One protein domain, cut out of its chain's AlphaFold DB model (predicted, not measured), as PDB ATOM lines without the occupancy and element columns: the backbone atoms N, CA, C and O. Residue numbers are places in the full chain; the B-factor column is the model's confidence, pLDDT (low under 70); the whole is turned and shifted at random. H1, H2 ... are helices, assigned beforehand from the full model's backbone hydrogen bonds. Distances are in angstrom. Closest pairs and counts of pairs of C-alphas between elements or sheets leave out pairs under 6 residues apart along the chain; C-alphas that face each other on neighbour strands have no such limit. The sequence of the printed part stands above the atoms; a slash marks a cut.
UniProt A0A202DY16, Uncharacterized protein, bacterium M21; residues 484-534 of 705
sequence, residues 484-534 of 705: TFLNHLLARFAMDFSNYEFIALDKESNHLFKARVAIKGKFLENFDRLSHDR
ATOM      1  N   THR A 484     171.660 168.859 131.814       87.19
ATOM      2  CA  THR A 484     172.389 167.721 132.396       87.19
ATOM      3  C   THR A 484     172.212 167.653 133.915       87.19
ATOM      4  O   THR A 484     171.916 166.579 134.434       87.19
ATOM      5  N   PHE A 485     172.321 168.787 134.617       87.75
ATOM      6  CA  PHE A 485     172.042 168.863 136.059       87.75
ATOM      7  C   PHE A 485     170.586 168.514 136.375       87.75
ATOM      8  O   PHE A 485     170.332 167.682 137.240       87.75
ATOM      9  N   LEU A 486     169.631 169.072 135.627       88.44
ATOM     10  CA  LEU A 486     168.209 168.771 135.805       88.44
ATOM     11  C   LEU A 486     167.904 167.290 135.576       88.44
ATOM     12  O   LEU A 486     167.192 166.695 136.375       88.44
ATOM     13  N   ASN A 487     168.475 166.673 134.536       88.19
ATOM     14  CA  ASN A 487     168.354 165.230 134.325       88.19
ATOM     15  C   ASN A 487     168.886 164.436 135.521       88.19
ATOM     16  O   ASN A 487     168.261 163.464 135.924       88.19
ATOM     17  N   HIS A 488     170.028 164.838 136.082       89.12
ATOM     18  CA  HIS A 488     170.593 164.171 137.250       89.12
ATOM     19  C   HIS A 488     169.679 164.295 138.476       89.12
ATOM     20  O   HIS A 488     169.418 163.292 139.132       89.12
ATOM     21  N   LEU A 489     169.171 165.497 138.760       90.31
ATOM     22  CA  LEU A 489     168.281 165.751 139.896       90.31
ATOM     23  C   LEU A 489     166.956 164.995 139.754       90.31
ATOM     24  O   LEU A 489     166.561 164.283 140.672       90.31
ATOM     25  N   LEU A 490     166.316 165.069 138.586       89.94
ATOM     26  CA  LEU A 490     165.065 164.362 138.300       89.94
ATOM     27  C   LEU A 490     165.237 162.833 138.324       89.94
ATOM     28  O   LEU A 490     164.359 162.123 138.812       89.94
ATOM     29  N   ALA A 491     166.386 162.313 137.883       89.94
ATOM     30  CA  ALA A 491     166.666 160.878 137.924       89.94
ATOM     31  C   ALA A 491     166.697 160.306 139.353       89.94
ATOM     32  O   ALA A 491     166.406 159.123 139.527       89.94
ATOM     33  N   ARG A 492     166.983 161.121 140.382       89.00
ATOM     34  CA  ARG A 492     166.899 160.692 141.796       89.00
ATOM     35  C   ARG A 492     165.477 160.295 142.197       89.00
ATOM     36  O   ARG A 492     165.311 159.506 143.118       89.00
ATOM     37  N   PHE A 493     164.483 160.796 141.470       89.31
ATOM     38  CA  PHE A 493     163.066 160.504 141.661       89.31
ATOM     39  C   PHE A 493     162.493 159.586 140.576       89.31
ATOM     40  O   PHE A 493     161.284 159.560 140.359       89.31
ATOM     41  N   ALA A 494     163.361 158.866 139.852       88.19
ATOM     42  CA  ALA A 494     162.994 158.010 138.722       88.19
ATOM     43  C   ALA A 494     162.194 158.732 137.615       88.19
ATOM     44  O   ALA A 494     161.469 158.101 136.846       88.19
ATOM     45  N   MET A 495     162.341 160.055 137.508       85.12
ATOM     46  CA  MET A 495     161.684 160.845 136.474       85.12
ATOM     47  C   MET A 495     162.520 160.852 135.197       85.12
ATOM     48  O   MET A 495     163.580 161.479 135.137       85.12
ATOM     49  N   ASP A 496     162.003 160.198 134.157       78.06
ATOM     50  CA  ASP A 496     162.579 160.218 132.815       78.06
ATOM     51  C   ASP A 496     161.696 161.016 131.848       78.06
ATOM     52  O   ASP A 496     160.504 160.753 131.684       78.06
ATOM     53  N   PHE A 497     162.306 162.010 131.204       77.94
ATOM     54  CA  PHE A 497     161.657 162.850 130.200       77.94
ATOM     55  C   PHE A 497     161.799 162.300 128.775       77.94
ATOM     56  O   PHE A 497     161.262 162.905 127.850       77.94
ATOM     57  N   SER A 498     162.496 161.175 128.581       70.31
ATOM     58  CA  SER A 498     162.567 160.484 127.287       70.31
ATOM     59  C   SER A 498     161.181 160.082 126.764       70.31
ATOM     60  O   SER A 498     160.931 160.175 125.567       70.31
ATOM     61  N   ASN A 499     160.254 159.759 127.673       62.81
ATOM     62  CA  ASN A 499     158.860 159.402 127.382       62.81
ATOM     63  C   ASN A 499     157.989 160.571 126.880       62.81
ATOM     64  O   ASN A 499     156.849 160.350 126.476       62.81
ATOM     65  N   TYR A 500     158.491 161.809 126.917       70.44
ATOM     66  CA  TYR A 500     157.805 162.995 126.392       70.44
ATOM     67  C   TYR A 500     158.431 163.396 125.067       70.44
ATOM     68  O   TYR A 500     159.048 164.453 124.955       70.44
ATOM     69  N   GLU A 501     158.292 162.529 124.065       64.38
ATOM     70  CA  GLU A 501     158.912 162.717 122.751       64.38
ATOM     71  C   GLU A 501     158.521 164.055 122.108       64.38
ATOM     72  O   GLU A 501     159.383 164.722 121.550       64.38
ATOM     73  N   PHE A 502     157.291 164.541 122.317       66.62
ATOM     74  CA  PHE A 502     156.851 165.872 121.870       66.62
ATOM     75  C   PHE A 502     157.647 167.037 122.503       66.62
ATOM     76  O   PHE A 502     157.869 168.061 121.866       66.62
ATOM     77  N   ILE A 503     158.162 166.862 123.727       62.78
ATOM     78  CA  ILE A 503     159.114 167.779 124.386       62.78
ATOM     79  C   ILE A 503     160.555 167.490 123.910       62.78
ATOM     80  O   ILE A 503     161.449 168.352 123.951       62.78
ATOM     81  N   ALA A 504     160.812 166.254 123.475       52.88
ATOM     82  CA  ALA A 504     162.112 165.757 123.042       52.88
ATOM     83  C   ALA A 504     162.459 166.086 121.576       52.88
ATOM     84  O   ALA A 504     163.656 166.122 121.277       52.88
ATOM     85  N   LEU A 505     161.477 166.373 120.708       52.59
ATOM     86  CA  LEU A 505     161.661 166.663 119.280       52.59
ATOM     87  C   LEU A 505     162.559 167.893 119.074       52.59
ATOM     88  O   LEU A 505     162.155 169.055 119.126       52.59
ATOM     89  N   ASP A 506     163.836 167.595 118.865       52.03
ATOM     90  CA  ASP A 506     164.948 168.519 118.701       52.03
ATOM     91  C   ASP A 506     164.974 169.043 117.259       52.03
ATOM     92  O   ASP A 506     165.798 168.641 116.441       52.03
ATOM     93  N   LYS A 507     164.040 169.932 116.903       49.72
ATOM     94  CA  LYS A 507     164.133 170.691 115.645       49.72
ATOM     95  C   LYS A 507     165.058 171.887 115.848       49.72
ATOM     96  O   LYS A 507     164.540 172.986 116.001       49.72
ATOM     97  N   GLU A 508     166.374 171.642 115.924       48.44
ATOM     98  CA  GLU A 508     167.571 172.524 115.783       48.44
ATOM     99  C   GLU A 508     167.527 174.006 116.254       48.44
ATOM    100  O   GLU A 508     168.485 174.764 116.086       48.44
ATOM    101  N   SER A 509     166.456 174.450 116.895       55.44
ATOM    102  CA  SER A 509     166.151 175.833 117.212       55.44
ATOM    103  C   SER A 509     166.356 176.053 118.705       55.44
ATOM    104  O   SER A 509     165.804 175.368 119.565       55.44
ATOM    105  N   ASN A 510     167.178 177.050 119.035       56.03
ATOM    106  CA  ASN A 510     167.575 177.373 120.411       56.03
ATOM    107  C   ASN A 510     166.370 177.688 121.334       56.03
ATOM    108  O   ASN A 510     166.479 177.598 122.556       56.03
ATOM    109  N   HIS A 511     165.214 178.035 120.755       59.66
ATOM    110  CA  HIS A 511     163.976 178.339 121.474       59.66
ATOM    111  C   HIS A 511     163.363 177.103 122.160       59.66
ATOM    112  O   HIS A 511     163.069 177.156 123.354       59.66
ATOM    113  N   LEU A 512     163.241 175.968 121.456       60.28
ATOM    114  CA  LEU A 512     162.636 174.740 122.002       60.28
ATOM    115  C   LEU A 512     163.518 174.081 123.075       60.28
ATOM    116  O   LEU A 512     163.025 173.531 124.061       60.28
ATOM    117  N   PHE A 513     164.842 174.216 122.957       66.69
ATOM    118  CA  PHE A 513     165.765 173.743 123.992       66.69
ATOM    119  C   PHE A 513     165.597 174.519 125.313       66.69
ATOM    120  O   PHE A 513     165.670 173.938 126.400       66.69
ATOM    121  N   LYS A 514     165.356 175.836 125.238       71.00
ATOM    122  CA  LYS A 514     165.113 176.685 126.414       71.00
ATOM    123  C   LYS A 514     163.807 176.305 127.120       71.00
ATOM    124  O   LYS A 514     163.812 176.199 128.345       71.00
ATOM    125  N   ALA A 515     162.746 176.041 126.356       75.19
ATOM    126  CA  ALA A 515     161.465 175.558 126.874       75.19
ATOM    127  C   ALA A 515     161.633 174.253 127.674       75.19
ATOM    128  O   ALA A 515     161.254 174.179 128.838       75.19
ATOM    129  N   ARG A 516     162.361 173.264 127.137       79.62
ATOM    130  CA  ARG A 516     162.648 171.999 127.843       79.62
ATOM    131  C   ARG A 516     163.331 172.193 129.202       79.62
ATOM    132  O   ARG A 516     162.973 171.529 130.174       79.62
ATOM    133  N   VAL A 517     164.343 173.062 129.269       82.75
ATOM    134  CA  VAL A 517     165.038 173.380 130.531       82.75
ATOM    135  C   VAL A 517     164.073 174.036 131.520       82.75
ATOM    136  O   VAL A 517     164.102 173.695 132.701       82.75
ATOM    137  N   ALA A 518     163.202 174.928 131.041       83.69
ATOM    138  CA  ALA A 518     162.188 175.577 131.863       83.69
ATOM    139  C   ALA A 518     161.157 174.573 132.407       83.69
ATOM    140  O   ALA A 518     160.931 174.555 133.615       83.69
ATOM    141  N   ILE A 519     160.610 173.691 131.562       86.69
ATOM    142  CA  ILE A 519     159.657 172.638 131.954       86.69
ATOM    143  C   ILE A 519     160.263 171.750 133.042       86.69
ATOM    144  O   ILE A 519     159.678 171.598 134.110       86.69
ATOM    145  N   LYS A 520     161.467 171.205 132.819       89.25
ATOM    146  CA  LYS A 520     162.159 170.369 133.816       89.25
ATOM    147  C   LYS A 520     162.439 171.119 135.112       89.25
ATOM    148  O   LYS A 520     162.331 170.537 136.185       89.25
ATOM    149  N   GLY A 521     162.802 172.398 135.007       89.62
ATOM    150  CA  GLY A 521     163.018 173.273 136.151       89.62
ATOM    151  C   GLY A 521     161.756 173.445 136.996       89.62
ATOM    152  O   GLY A 521     161.839 173.234 138.201       89.62
ATOM    153  N   LYS A 522     160.617 173.761 136.364       90.19
ATOM    154  CA  LYS A 522     159.306 173.878 137.022       90.19
ATOM    155  C   LYS A 522     158.846 172.549 137.615       90.19
ATOM    156  O   LYS A 522     158.337 172.517 138.726       90.19
ATOM    157  N   PHE A 523     159.054 171.449 136.893       90.44
ATOM    158  CA  PHE A 523     158.677 170.117 137.362       90.44
ATOM    159  C   PHE A 523     159.466 169.719 138.610       90.44
ATOM    160  O   PHE A 523     158.879 169.203 139.550       90.44
ATOM    161  N   LEU A 524     160.781 169.974 138.621       92.06
ATOM    162  CA  LEU A 524     161.628 169.715 139.784       92.06
ATOM    163  C   LEU A 524     161.237 170.594 140.974       92.06
ATOM    164  O   LEU A 524     161.257 170.106 142.087       92.06
ATOM    165  N   GLU A 525     160.903 171.864 140.747       91.69
ATOM    166  CA  GLU A 525     160.530 172.810 141.810       91.69
ATOM    167  C   GLU A 525     159.205 172.457 142.495       91.69
ATOM    168  O   GLU A 525     159.067 172.701 143.683       91.69
ATOM    169  N   ASN A 526     158.267 171.847 141.763       92.38
ATOM    170  CA  ASN A 526     156.955 171.447 142.285       92.38
ATOM    171  C   ASN A 526     156.860 169.933 142.540       92.38
ATOM    172  O   ASN A 526     155.765 169.380 142.639       92.38
ATOM    173  N   PHE A 527     157.989 169.218 142.542       93.00
ATOM    174  CA  PHE A 527     157.968 167.756 142.509       93.00
ATOM    175  C   PHE A 527     157.382 167.131 143.784       93.00
ATOM    176  O   PHE A 527     156.727 166.095 143.690       93.00
ATOM    177  N   ASP A 528     157.565 167.769 144.941       92.69
ATOM    178  CA  ASP A 528     156.914 167.418 146.208       92.69
ATOM    179  C   ASP A 528     155.392 167.329 146.037       92.69
ATOM    180  O   ASP A 528     154.814 166.258 146.212       92.69
ATOM    181  N   ARG A 529     154.749 168.406 145.572       93.56
ATOM    182  CA  ARG A 529     153.301 168.460 145.338       93.56
ATOM    183  C   ARG A 529     152.882 167.516 144.213       93.56
ATOM    184  O   ARG A 529     151.951 166.736 144.390       93.56
ATOM    185  N   LEU A 530     153.568 167.548 143.067       93.62
ATOM    186  CA  LEU A 530     153.220 166.735 141.891       93.62
ATOM    187  C   LEU A 530     153.334 165.226 142.151       93.62
ATOM    188  O   LEU A 530     152.612 164.432 141.542       93.62
ATOM    189  N   SER A 531     154.253 164.817 143.027       92.25
ATOM    190  CA  SER A 531     154.416 163.423 143.427       92.25
ATOM    191  C   SER A 531     153.449 163.042 144.548       92.25
ATOM    192  O   SER A 531     152.759 162.033 144.411       92.25
ATOM    193  N   HIS A 532     153.365 163.853 145.609       94.56
ATOM    194  CA  HIS A 532     152.520 163.596 146.778       94.56
ATOM    195  C   HIS A 532     151.031 163.538 146.415       94.56
ATOM    196  O   HIS A 532     150.340 162.586 146.779       94.56
ATOM    197  N   ASP A 533     150.544 164.527 145.657       95.00
ATOM    198  CA  ASP A 533     149.127 164.712 145.313       95.00
ATOM    199  C   ASP A 533     148.748 164.052 143.970       95.00
ATOM    200  O   ASP A 533     147.699 164.350 143.400       95.00
ATOM    201  N   ARG A 534     149.567 163.133 143.435       90.88
ATOM    202  CA  ARG A 534     149.357 162.531 142.101       90.88
ATOM    203  C   ARG A 534     147.982 161.877 141.926       90.88
ATOM    204  O   ARG A 534     147.401 161.957 140.847       90.88
TER     205      ARG A 534
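AT A GLANCE: This is residues 484 to 534 of the 705 residues of an uncharacterized protein of bacterium M21 (UniProt A0A202DY16). One long helix, H3, makes the long axis of an elongated domain, and H1 packs at a slant on the part of it from residue 517 to residue 524. From the end of H1 the chain folds back past H3 to the tiny helix H2, near H3, then turns at one tip of the domain, where residues 506 to 511 stick out, and runs the length of H3 to H4, a short helix set at an angle beyond its last residue. The printed part has 51 residues with four named helices, H1, H2, H3 and H4 in chain order, and no named strand; the class is all helix. The whole is only just compact, close to loose, with a radius of gyration of the C-alphas of 11.6 A, and the C-alphas span 35 by 20 by 17 A.

IN THESE COORDINATES: H1 is residues 484 to 491, 10.5 A from first to last C-alpha, and C-alpha 484 is at (172.389, 167.721, 132.396). H2 is residues 501 to 504, 4.4 A long. H3 is residues 510 to 525, 23.0 A long, from C-alpha 510 at (167.575, 177.373, 120.411) to C-alpha 525 at (160.530, 172.810, 141.810). H4 is residues 527 to 532, 8.1 A long, and C-alpha 532 is at (152.520, 163.596, 146.778).

HOW THE PARTS SIT: H3 touches H1 with residues 517 to 524 alone. Their closest C-alphas are those of Leu 490 and Leu 524, 6.5 A apart. Their lines stand at a steep tilt of 38 degrees, and the two run the same way. H2 is close to H3 but not clearly touching, the closest C-alphas being those of Ile 503 and Arg 516, 6.5 A apart. H4 is also close to H3 but not clearly touching, with the C-alphas of Phe 523 and Leu 530 the closest at 7.9 A; their lines stand at a steep tilt of 48 degrees, and they run the same way. H1 and H2 are apart, as are H1 and H4, and H2 and H4. In H1, H3 and H4 every pair of O i and N i+4 is within hydrogen-bond range, while H2 is too short for such a pair and has its one pair of O i and N i+3 within range.

THE WHOLE: The two C-alphas farthest apart are those of Glu 508 and Asp 533, at 35.7 A. The printed part has no cut. The links from H2 to H3 and from H3 to H4 are tight, and the link from H1 to H2, with 9 residues, is short. Residues 506 to 511, of which 510 and 511 belong to H3, stand free. The mean pLDDT of the printed part is 79.0, and it is under 70 at residue 499 and at residues 501 to 513.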